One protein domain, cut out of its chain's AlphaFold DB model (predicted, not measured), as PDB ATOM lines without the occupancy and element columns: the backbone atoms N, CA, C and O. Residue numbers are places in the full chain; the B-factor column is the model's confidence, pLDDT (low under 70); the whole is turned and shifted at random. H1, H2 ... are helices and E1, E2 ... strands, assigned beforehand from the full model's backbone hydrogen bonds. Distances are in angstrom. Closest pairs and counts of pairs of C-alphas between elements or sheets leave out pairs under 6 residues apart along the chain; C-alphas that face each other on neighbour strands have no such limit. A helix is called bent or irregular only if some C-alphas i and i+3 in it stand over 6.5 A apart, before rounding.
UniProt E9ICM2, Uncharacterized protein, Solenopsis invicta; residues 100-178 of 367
ATOM      1  N   SER A 100       6.932 -94.441 -45.397       82.94
ATOM      2  CA  SER A 100       6.227 -94.242 -44.142       82.94
ATOM      3  C   SER A 100       5.408 -92.970 -44.219       82.94
ATOM      4  O   SER A 100       5.867 -91.959 -44.748       82.94
ATOM      5  N   LEU A 101       4.207 -93.018 -43.662       87.50
ATOM      6  CA  LEU A 101       3.359 -91.860 -43.431       87.50
ATOM      7  C   LEU A 101       3.115 -91.787 -41.931       87.50
ATOM      8  O   LEU A 101       2.871 -92.819 -41.314       87.50
ATOM      9  N   GLY A 102       3.201 -90.606 -41.338       88.12
ATOM     10  CA  GLY A 102       2.975 -90.466 -39.906       88.12
ATOM     11  C   GLY A 102       2.915 -89.024 -39.446       88.12
ATOM     12  O   GLY A 102       3.043 -88.096 -40.241       88.12
ATOM     13  N   LEU A 103       2.705 -88.859 -38.147       88.94
ATOM     14  CA  LEU A 103       2.711 -87.570 -37.465       88.94
ATOM     15  C   LEU A 103       3.987 -87.441 -36.622       88.94
ATOM     16  O   LEU A 103       4.492 -88.454 -36.129       88.94
ATOM     17  N   PRO A 104       4.489 -86.215 -36.410       86.75
ATOM     18  CA  PRO A 104       5.484 -85.938 -35.382       86.75
ATOM     19  C   PRO A 104       5.009 -86.447 -34.014       86.75
ATOM     20  O   PRO A 104       3.824 -86.354 -33.691       86.75
ATOM     21  N   GLY A 105       5.922 -86.995 -33.207       75.81
ATOM     22  CA  GLY A 105       5.571 -87.627 -31.925       75.81
ATOM     23  C   GLY A 105       4.942 -86.672 -30.903       75.81
ATOM     24  O   GLY A 105       4.219 -87.103 -30.012       75.81
ATOM     25  N   ASP A 106       5.178 -85.374 -31.057       82.56
ATOM     26  CA  ASP A 106       4.637 -84.286 -30.247       82.56
ATOM     27  C   ASP A 106       3.367 -83.651 -30.837       82.56
ATOM     28  O   ASP A 106       2.710 -82.862 -30.156       82.56
ATOM     29  N   ALA A 107       2.971 -84.011 -32.063       82.75
ATOM     30  CA  ALA A 107       1.859 -83.369 -32.759       82.75
ATOM     31  C   ALA A 107       0.544 -83.467 -31.973       82.75
ATOM     32  O   ALA A 107      -0.183 -82.485 -31.882       82.75
ATOM     33  N   LEU A 108       0.259 -84.618 -31.354       84.31
ATOM     34  CA  LEU A 108      -0.969 -84.835 -30.576       84.31
ATOM     35  C   LEU A 108      -0.933 -84.234 -29.167       84.31
ATOM     36  O   LEU A 108      -1.984 -84.084 -28.549       84.31
ATOM     37  N   LEU A 109       0.239 -83.842 -28.650       82.31
ATOM     38  CA  LEU A 109       0.332 -83.227 -27.318       82.31
ATOM     39  C   LEU A 109      -0.423 -81.897 -27.251       82.31
ATOM     40  O   LEU A 109      -0.871 -81.509 -26.181       82.31
ATOM     41  N   SER A 110      -0.568 -81.218 -28.390       81.12
ATOM     42  CA  SER A 110      -1.292 -79.948 -28.491       81.12
ATOM     43  C   SER A 110      -2.802 -80.122 -28.721       81.12
ATOM     44  O   SER A 110      -3.533 -79.137 -28.656       81.12
ATOM     45  N   PHE A 111      -3.278 -81.347 -28.989       85.19
ATOM     46  CA  PHE A 111      -4.666 -81.643 -29.372       85.19
ATOM     47  C   PHE A 111      -5.205 -82.849 -28.583       85.19
ATOM     48  O   PHE A 111      -5.335 -83.950 -29.109       85.19
ATOM     49  N   HIS A 112      -5.515 -82.640 -27.300       81.94
ATOM     50  CA  HIS A 112      -5.877 -83.711 -26.357       81.94
ATOM     51  C   HIS A 112      -7.167 -84.475 -26.697       81.94
ATOM     52  O   HIS A 112      -7.298 -85.635 -26.310       81.94
ATOM     53  N   ASP A 113      -8.096 -83.851 -27.424       87.62
ATOM     54  CA  ASP A 113      -9.379 -84.457 -27.798       87.62
ATOM     55  C   ASP A 113      -9.313 -85.241 -29.121       87.62
ATOM     56  O   ASP A 113     -10.309 -85.837 -29.541       87.62
ATOM     57  N   ILE A 114      -8.144 -85.261 -29.776       91.31
ATOM     58  CA  ILE A 114      -7.903 -85.960 -31.038       91.31
ATOM     59  C   ILE A 114      -6.904 -87.094 -30.809       91.31
ATOM     60  O   ILE A 114      -5.772 -86.904 -30.373       91.31
ATOM     61  N   SER A 115      -7.315 -88.297 -31.181       89.69
ATOM     62  CA  SER A 115      -6.452 -89.470 -31.275       89.69
ATOM     63  C   SER A 115      -6.057 -89.705 -32.731       89.69
ATOM     64  O   SER A 115      -6.876 -89.525 -33.633       89.69
ATOM     65  N   ALA A 116      -4.813 -90.121 -32.974       89.94
ATOM     66  CA  ALA A 116      -4.392 -90.586 -34.291       89.94
ATOM     67  C   ALA A 116      -4.074 -92.077 -34.260       89.94
ATOM     68  O   ALA A 116      -3.427 -92.571 -33.337       89.94
ATOM     69  N   ARG A 117      -4.480 -92.773 -35.317       85.25
ATOM     70  CA  ARG A 117      -4.008 -94.113 -35.660       85.25
ATOM     71  C   ARG A 117      -3.239 -94.015 -36.969       85.25
ATOM     72  O   ARG A 117      -3.730 -93.410 -37.923       85.25
ATOM     73  N   VAL A 118      -2.026 -94.549 -36.994       84.25
ATOM     74  CA  VAL A 118      -1.131 -94.487 -38.152       84.25
ATOM     75  C   VAL A 118      -0.824 -95.911 -38.578       84.25
ATOM     76  O   VAL A 118      -0.123 -96.626 -37.868       84.25
ATOM     77  N   ASP A 119      -1.333 -96.289 -39.745       72.31
ATOM     78  CA  ASP A 119      -1.209 -97.631 -40.304       72.31
ATOM     79  C   ASP A 119      -0.621 -97.571 -41.726       72.31
ATOM     80  O   ASP A 119      -0.356 -96.508 -42.289       72.31
ATOM     81  N   ARG A 120      -0.436 -98.738 -42.353       65.19
ATOM     82  CA  ARG A 120       0.094 -98.850 -43.726       65.19
ATOM     83  C   ARG A 120      -0.826 -98.253 -44.799       65.19
ATOM     84  O   ARG A 120      -0.354 -97.943 -45.891       65.19
ATOM     85  N   ASP A 121      -2.110 -98.087 -44.495       63.81
ATOM     86  CA  ASP A 121      -3.101 -97.505 -45.409       63.81
ATOM     87  C   ASP A 121      -3.208 -95.980 -45.265       63.81
ATOM     88  O   ASP A 121      -3.786 -95.321 -46.128       63.81
ATOM     89  N   GLY A 122      -2.671 -95.406 -44.182       79.50
ATOM     90  CA  GLY A 122      -2.710 -93.969 -43.955       79.50
ATOM     91  C   GLY A 122      -2.804 -93.563 -42.486       79.50
ATOM     92  O   GLY A 122      -2.500 -94.329 -41.574       79.50
ATOM     93  N   VAL A 123      -3.242 -92.323 -42.268       88.00
ATOM     94  CA  VAL A 123      -3.459 -91.733 -40.942       88.00
ATOM     95  C   VAL A 123      -4.955 -91.517 -40.735       88.00
ATOM     96  O   VAL A 123      -5.605 -90.877 -41.561       88.00
ATOM     97  N   VAL A 124      -5.495 -92.020 -39.626       89.62
ATOM     98  CA  VAL A 124      -6.877 -91.785 -39.195       89.62
ATOM     99  C   VAL A 124      -6.855 -90.915 -37.948       89.62
ATOM    100  O   VAL A 124      -6.311 -91.314 -36.921       89.62
ATOM    101  N   LEU A 125      -7.452 -89.730 -38.044       91.06
ATOM    102  CA  LEU A 125      -7.642 -88.810 -36.924       91.06
ATOM    103  C   LEU A 125      -9.085 -88.934 -36.424       91.06
ATOM    104  O   LEU A 125     -10.016 -88.777 -37.212       91.06
ATOM    105  N   SER A 126      -9.262 -89.195 -35.131       90.62
ATOM    106  CA  SER A 126     -10.566 -89.442 -34.507       90.62
ATOM    107  C   SER A 126     -10.689 -88.693 -33.186       90.62
ATOM    108  O   SER A 126      -9.818 -88.810 -32.325       90.62
ATOM    109  N   GLY A 127     -11.791 -87.974 -32.995       91.00
ATOM    110  CA  GLY A 127     -11.983 -87.104 -31.835       91.00
ATOM    111  C   GLY A 127     -13.138 -86.120 -32.005       91.00
ATOM    112  O   GLY A 127     -13.594 -85.858 -33.121       91.00
ATOM    113  N   ALA A 128     -13.622 -85.563 -30.901       89.31
ATOM    114  CA  ALA A 128     -14.625 -84.503 -30.934       89.31
ATOM    115  C   ALA A 128     -13.914 -83.148 -30.859       89.31
ATOM    116  O   ALA A 128     -13.693 -82.624 -29.775       89.31
ATOM    117  N   ASP A 129     -13.541 -82.593 -32.012       90.69
ATOM    118  CA  ASP A 129     -12.837 -81.310 -32.085       90.69
ATOM    119  C   ASP A 129     -13.264 -80.521 -33.338       90.69
ATOM    120  O   ASP A 129     -13.930 -81.030 -34.243       90.69
ATOM    121  N   SER A 130     -12.894 -79.248 -33.375       89.94
ATOM    122  CA  SER A 130     -13.111 -78.318 -34.466       89.94
ATOM    123  C   SER A 130     -12.378 -78.737 -35.753       89.94
ATOM    124  O   SER A 130     -11.219 -79.163 -35.708       89.94
ATOM    125  N   PRO A 131     -12.984 -78.518 -36.937       88.56
ATOM    126  CA  PRO A 131     -12.329 -78.771 -38.223       88.56
ATOM    127  C   PRO A 131     -10.986 -78.043 -38.391       88.56
ATOM    128  O   PRO A 131     -10.093 -78.534 -39.079       88.56
ATOM    129  N   TYR A 132     -10.821 -76.887 -37.740       89.81
ATOM    130  CA  TYR A 132      -9.579 -76.117 -37.767       89.81
ATOM    131  C   TYR A 132      -8.403 -76.883 -37.145       89.81
ATOM    132  O   TYR A 132      -7.313 -76.899 -37.719       89.81
ATOM    133  N   ASN A 133      -8.621 -77.554 -36.012       91.12
ATOM    134  CA  ASN A 133      -7.588 -78.350 -35.346       91.12
ATOM    135  C   ASN A 133      -7.202 -79.572 -36.186       91.12
ATOM    136  O   ASN A 133      -6.013 -79.825 -36.396       91.12
ATOM    137  N   TYR A 134      -8.189 -80.253 -36.778       91.50
ATOM    138  CA  TYR A 134      -7.938 -81.312 -37.760       91.50
ATOM    139  C   TYR A 134      -7.098 -80.817 -38.939       91.50
ATOM    140  O   TYR A 134      -6.142 -81.480 -39.334       91.50
ATOM    141  N   GLN A 135      -7.397 -79.632 -39.476       90.69
ATOM    142  CA  GLN A 135      -6.618 -79.041 -40.562       90.69
ATOM    143  C   GLN A 135      -5.162 -78.778 -40.154       90.69
ATOM    144  O   GLN A 135      -4.258 -79.026 -40.955       90.69
ATOM    145  N   GLN A 136      -4.913 -78.297 -38.930       90.00
ATOM    146  CA  GLN A 136      -3.542 -78.107 -38.444       90.00
ATOM    147  C   GLN A 136      -2.804 -79.442 -38.309       90.00
ATOM    148  O   GLN A 136      -1.668 -79.541 -38.761       90.00
ATOM    149  N   LEU A 137      -3.448 -80.485 -37.779       91.38
ATOM    150  CA  LEU A 137      -2.845 -81.817 -37.678       91.38
ATOM    151  C   LEU A 137      -2.547 -82.440 -39.042       91.38
ATOM    152  O   LEU A 137      -1.470 -82.995 -39.237       91.38
ATOM    153  N   ILE A 138      -3.458 -82.311 -40.010       91.69
ATOM    154  CA  ILE A 138      -3.258 -82.844 -41.365       91.69
ATOM    155  C   ILE A 138      -2.027 -82.209 -42.027       91.69
ATOM    156  O   ILE A 138      -1.279 -82.903 -42.712       91.69
ATOM    157  N   ARG A 139      -1.759 -80.918 -41.781       90.19
ATOM    158  CA  ARG A 139      -0.557 -80.226 -42.286       90.19
ATOM    159  C   ARG A 139       0.752 -80.769 -41.713       90.19
ATOM    160  O   ARG A 139       1.797 -80.562 -42.321       90.19
ATOM    161  N   LEU A 140       0.700 -81.431 -40.560       90.56
ATOM    162  CA  LEU A 140       1.862 -82.034 -39.913       90.56
ATOM    163  C   LEU A 140       2.127 -83.463 -40.394       90.56
ATOM    164  O   LEU A 140       3.157 -84.026 -40.039       90.56
ATOM    165  N   ILE A 141       1.233 -84.067 -41.184       90.38
ATOM    166  CA  ILE A 141       1.436 -85.425 -41.691       90.38
ATOM    167  C   ILE A 141       2.642 -85.438 -42.634       90.38
ATOM    168  O   ILE A 141       2.681 -84.739 -43.646       90.38
ATOM    169  N   MET A 142       3.621 -86.279 -42.311       88.19
ATOM    170  CA  MET A 142       4.857 -86.433 -43.063       88.19
ATOM    171  C   MET A 142       4.858 -87.753 -43.825       88.19
ATOM    172  O   MET A 142       4.754 -88.826 -43.231       88.19
ATOM    173  N   TYR A 143       5.036 -87.669 -45.142       88.25
ATOM    174  CA  TYR A 143       5.344 -88.812 -45.996       88.25
ATOM    175  C   TYR A 143       6.852 -88.880 -46.244       88.25
ATOM    176  O   TYR A 143       7.474 -87.891 -46.627       88.25
ATOM    177  N   THR A 144       7.439 -90.055 -46.045       86.06
ATOM    178  CA  THR A 144       8.852 -90.335 -46.310       86.06
ATOM    179  C   THR A 144       8.963 -91.439 -47.346       86.06
ATOM    180  O   THR A 144       8.285 -92.454 -47.234       86.06
ATOM    181  N   ASN A 145       9.864 -91.262 -48.312       83.19
ATOM    182  CA  ASN A 145      10.192 -92.243 -49.341       83.19
ATOM    183  C   ASN A 145      11.711 -92.444 -49.397       83.19
ATOM    184  O   ASN A 145      12.460 -91.527 -49.729       83.19
ATOM    185  N   ARG A 146      12.169 -93.652 -49.065       80.69
ATOM    186  CA  ARG A 146      13.580 -94.058 -49.011       80.69
ATOM    187  C   ARG A 146      14.109 -94.573 -50.352       80.69
ATOM    188  O   ARG A 146      15.315 -94.747 -50.496       80.69
ATOM    189  N   LYS A 147      13.234 -94.840 -51.328       72.81
ATOM    190  CA  LYS A 147      13.600 -95.300 -52.680       72.81
ATOM    191  C   LYS A 147      12.899 -94.463 -53.762       72.81
ATOM    192  O   LYS A 147      12.137 -95.006 -54.566       72.81
ATOM    193  N   PRO A 148      13.195 -93.153 -53.836       70.44
ATOM    194  CA  PRO A 148      12.511 -92.222 -54.737       70.44
ATOM    195  C   PRO A 148      12.678 -92.550 -56.229       70.44
ATOM    196  O   PRO A 148      11.819 -92.194 -57.024       70.44
ATOM    197  N   ALA A 149      13.727 -93.286 -56.617       62.12
ATOM    198  CA  ALA A 149      13.926 -93.743 -57.997       62.12
ATOM    199  C   ALA A 149      12.916 -94.818 -58.453       62.12
ATOM    200  O   ALA A 149      12.697 -94.992 -59.647       62.12
ATOM    201  N   TYR A 150      12.318 -95.554 -57.511       56.78
ATOM    202  CA  TYR A 150      11.368 -96.638 -57.796       56.78
ATOM    203  C   TYR A 150       9.920 -96.239 -57.494       56.78
ATOM    204  O   TYR A 150       8.995 -96.730 -58.136       56.78
ATOM    205  N   TYR A 151       9.730 -95.341 -56.528       66.62
ATOM    206  CA  TYR A 151       8.429 -94.825 -56.112       66.62
ATOM    207  C   TYR A 151       8.344 -93.349 -56.501       66.62
ATOM    208  O   TYR A 151       8.630 -92.470 -55.693       66.62
ATOM    209  N   LEU A 152       8.033 -93.113 -57.776       67.25
ATOM    210  CA  LEU A 152       8.082 -91.791 -58.405       67.25
ATOM    211  C   LEU A 152       6.880 -90.927 -58.028       67.25
ATOM    212  O   LEU A 152       7.055 -89.762 -57.693       67.25
ATOM    213  N   ASP A 153       5.684 -91.514 -58.039       73.69
ATOM    214  CA  ASP A 153       4.432 -90.809 -57.796       73.69
ATOM    215  C   ASP A 153       3.641 -91.491 -56.680       73.69
ATOM    216  O   ASP A 153       3.612 -92.720 -56.575       73.69
ATOM    217  N   ARG A 154       2.969 -90.683 -55.857       79.81
ATOM    218  CA  ARG A 154       2.027 -91.131 -54.834       79.81
ATOM    219  C   ARG A 154       0.754 -90.330 -54.839       79.81
ATOM    220  O   ARG A 154       0.777 -89.115 -54.981       79.81
ATOM    221  N   VAL A 155      -0.359 -91.023 -54.636       81.81
ATOM    222  CA  VAL A 155      -1.683 -90.412 -54.555       81.81
ATOM    223  C   VAL A 155      -2.235 -90.608 -53.150       81.81
ATOM    224  O   VAL A 155      -2.554 -91.722 -52.749       81.81
ATOM    225  N   PHE A 156      -2.379 -89.510 -52.417       86.19
ATOM    226  CA  PHE A 156      -3.024 -89.470 -51.110       86.19
ATOM    227  C   PHE A 156      -4.475 -89.041 -51.258       86.19
ATOM    228  O   PHE A 156      -4.808 -88.179 -52.073       86.19
ATOM    229  N   LYS A 157      -5.342 -89.640 -50.445       86.50
ATOM    230  CA  LYS A 157      -6.761 -89.308 -50.385       86.50
ATOM    231  C   LYS A 157      -7.126 -88.876 -48.976       86.50
ATOM    232  O   LYS A 157      -6.785 -89.568 -48.023       86.50
ATOM    233  N   LEU A 158      -7.833 -87.761 -48.866       88.31
ATOM    234  CA  LEU A 158      -8.363 -87.243 -47.615       88.31
ATOM    235  C   LEU A 158      -9.890 -87.261 -47.669       88.31
ATOM    236  O   LEU A 158     -10.490 -86.717 -48.596       88.31
ATOM    237  N   THR A 159     -10.496 -87.847 -46.643       89.00
ATOM    238  CA  THR A 159     -11.944 -87.845 -46.432       89.00
ATOM    239  C   THR A 159     -12.209 -87.491 -44.978       89.00
ATOM    240  O   THR A 159     -11.593 -88.064 -44.080       89.00
ATOM    241  N   CYS A 160     -13.133 -86.565 -44.746       89.94
ATOM    242  CA  CYS A 160     -13.567 -86.164 -43.415       89.94
ATOM    243  C   CYS A 160     -14.975 -86.698 -43.157       89.94
ATOM    244  O   CYS A 160     -15.791 -86.784 -44.077       89.94
ATOM    245  N   SER A 161     -15.288 -87.026 -41.907       87.88
ATOM    246  CA  SER A 161     -16.640 -87.427 -41.526       87.88
ATOM    247  C   SER A 161     -17.096 -86.758 -40.243       87.88
ATOM    248  O   SER A 161     -16.309 -86.620 -39.310       87.88
ATOM    249  N   GLU A 162     -18.376 -86.414 -40.178       85.38
ATOM    250  CA  GLU A 162     -19.028 -85.825 -39.012       85.38
ATOM    251  C   GLU A 162     -20.134 -86.755 -38.492       85.38
ATOM    252  O   GLU A 162     -20.644 -87.621 -39.216       85.38
ATOM    253  N   LEU A 163     -20.510 -86.588 -37.219       81.19
ATOM    254  CA  LEU A 163     -21.553 -87.375 -36.549       81.19
ATOM    255  C   LEU A 163     -21.302 -88.889 -36.656       81.19
ATOM    256  O   LEU A 163     -22.180 -89.657 -37.059       81.19
ATOM    257  N   SER A 164     -20.078 -89.301 -36.311       74.19
ATOM    258  CA  SER A 164     -19.628 -90.700 -36.291       74.19
ATOM    259  C   SER A 164     -19.828 -91.426 -37.626       74.19
ATOM    260  O   SER A 164     -20.301 -92.560 -37.664       74.19
ATOM    261  N   GLY A 165     -19.507 -90.753 -38.735       76.12
ATOM    262  CA  GLY A 165     -19.585 -91.339 -40.074       76.12
ATOM    263  C   GLY A 165     -20.943 -91.193 -40.760       76.12
ATOM    264  O   GLY A 165     -21.106 -91.674 -41.877       76.12
ATOM    265  N   ARG A 166     -21.924 -90.524 -40.136       76.19
ATOM    266  CA  ARG A 166     -23.238 -90.295 -40.762       76.19
ATOM    267  C   ARG A 166     -23.156 -89.343 -41.953       76.19
ATOM    268  O   ARG A 166     -23.916 -89.500 -42.906       76.19
ATOM    269  N   PHE A 167     -22.254 -88.371 -41.894       81.94
ATOM    270  CA  PHE A 167     -21.985 -87.453 -42.992       81.94
ATOM    271  C   PHE A 167     -20.515 -87.570 -43.359       81.94
ATOM    272  O   PHE A 167     -19.654 -87.457 -42.491       81.94
ATOM    273  N   ALA A 168     -20.233 -87.820 -44.633       84.88
ATOM    274  CA  ALA A 168     -18.881 -87.900 -45.162       84.88
ATOM    275  C   ALA A 168     -18.688 -86.813 -46.219       84.88
ATOM    276  O   ALA A 168     -19.587 -86.555 -47.023       84.88
ATOM    277  N   SER A 169     -17.520 -86.176 -46.210       84.50
ATOM    278  CA  SER A 169     -17.107 -85.277 -47.279       84.50
ATOM    279  C   SER A 169     -16.858 -86.060 -48.569       84.50
ATOM    280  O   SER A 169     -16.725 -87.285 -48.582       84.50
ATOM    281  N   ASN A 170     -16.727 -85.332 -49.671       81.75
ATOM    282  CA  ASN A 170     -16.078 -85.857 -50.863       81.75
ATOM    283  C   ASN A 170     -14.606 -86.221 -50.581       81.75
ATOM    284  O   ASN A 170     -13.996 -85.718 -49.634       81.75
ATOM    285  N   GLU A 171     -14.042 -87.079 -51.433       83.06
ATOM    286  CA  GLU A 171     -12.613 -87.395 -51.412       83.06
ATOM    287  C   GLU A 171     -11.818 -86.222 -52.007       83.06
ATOM    288  O   GLU A 171     -12.015 -85.855 -53.169       83.06
ATOM    289  N   TYR A 172     -10.893 -85.656 -51.233       83.00
ATOM    290  CA  TYR A 172      -9.847 -84.774 -51.745       83.00
ATOM    291  C   TYR A 172      -8.628 -85.614 -52.133       83.00
ATOM    292  O   TYR A 172      -8.188 -86.462 -51.358       83.00
ATOM    293  N   VAL A 173      -8.079 -85.394 -53.328       81.12
ATOM    294  CA  VAL A 173      -6.983 -86.203 -53.879       81.12
ATOM    295  C   VAL A 173      -5.746 -85.333 -54.076       81.12
ATOM    296  O   VAL A 173      -5.787 -84.366 -54.832       81.12
ATOM    297  N   GLN A 174      -4.641 -85.698 -53.425       82.06
ATOM    298  CA  GLN A 174      -3.346 -85.032 -53.537       82.06
ATOM    299  C   GLN A 174      -2.321 -85.971 -54.168       82.06
ATOM    300  O   GLN A 174      -2.028 -87.032 -53.624       82.06
ATOM    301  N   THR A 175      -1.714 -85.553 -55.274       82.25
ATOM    302  CA  THR A 175      -0.601 -86.284 -55.890       82.25
ATOM    303  C   THR A 175       0.731 -85.669 -55.465       82.25
ATOM    304  O   THR A 175       0.896 -84.449 -55.521       82.25
ATOM    305  N   LEU A 176       1.670 -86.504 -55.023       80.94
ATOM    306  CA  LEU A 176       3.072 -86.172 -54.784       80.94
ATOM    307  C   LEU A 176       3.915 -86.837 -55.869       80.94
ATOM    308  O   LEU A 176       3.778 -88.036 -56.082       80.94
ATOM    309  N   ALA A 177       4.788 -86.076 -56.519       77.12
ATOM    310  CA  ALA A 177       5.711 -86.574 -57.535       77.12
ATOM    311  C   ALA A 177       7.153 -86.254 -57.127       77.12
ATOM    312  O   ALA A 177       7.448 -85.145 -56.674       77.12
ATOM    313  N   VAL A 178       8.059 -87.216 -57.290       69.56
ATOM    314  CA  VAL A 178       9.492 -87.047 -57.046       69.56
ATOM    315  C   VAL A 178      10.087 -86.230 -58.188       69.56
ATOM    316  O   VAL A 178      10.287 -86.707 -59.309       69.56
TER     317      VAL A 178
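What this domain is: This is residues 100 to 178 of the 367 residues of an uncharacterized protein of Solenopsis invicta (UniProt E9ICM2). Two hairpins, E2-E3 and E5-E6, make a loose frame, with E5 near E3 across a gap; helix H2 lies over one face of E2-E3. The short pair E1-E4 sits past the turn of E2-E3, and the small helix H1 lies by the start of E2. The printed part has 79 residues, with two named helices and six named strands that follow along the chain as E1, H1, E2, E3, H2, E4, E5, E6; the strands form three antiparallel two-stranded sheets, E1 with E4, E2 with E3 and E5 with E6, and the class is mixed, helices and strands, with 44 residues in named elements. It is only just compact, close to loose, with a radius of gyration of the C-alphas of 13.7 A and spans of 41 by 29 by 19 A.

Where its parts are: E1, residues 100 to 102, begins at C-alpha 100 (6.227, -94.242, -44.142). H1 is residues 107 to 110, neither bent nor irregular, but only just: C-alphas 107 and 110 are 6.3 A apart. E2, residues 114 to 119, measures 16.3 A; E3, residues 122 to 127, measures 16.7 A. H2, residues 131 to 139, spans 12.5 A; E4, residues 142 to 145, spans 10.1 A. E5, residues 153 to 158, and E6, residues 172 to 177, measure 16.7 A each; C-alpha 177 is at (5.711, -86.574, -57.535).

How they stand to each other: Antiparallel E1 and E4 have N 100 and O 144 within hydrogen-bond range, 3.0 A. H1 and H2 are close but not clearly touching, Ala 107 and Leu 137 having the closest C-alphas, 7.0 A. In hairpin E2-E3, N 117 and O 124 are 2.8 A apart. The closest C-alphas of E3 and H2, Leu 125 and Tyr 134, are 7.6 A apart. In H2 every O i to N i+4 pair is within range; H1 is too short for one, and its one O i to N i+3 pair is not within range. E3 and E5 are near each other, with 5 pairs of C-alphas within 10 A. In hairpin E5-E6, N 156 and O 174 are 2.8 A apart. E4 and E6 are apart.

The domain as a whole: The farthest C-alphas, of Ala 149 and Leu 163, are 41.9 A apart. The printed part has no cut; the E5 to E6 link, 13 residues, is long. Residues 120 to 121, 149 to 152 and 178 are under 70 in pLDDT.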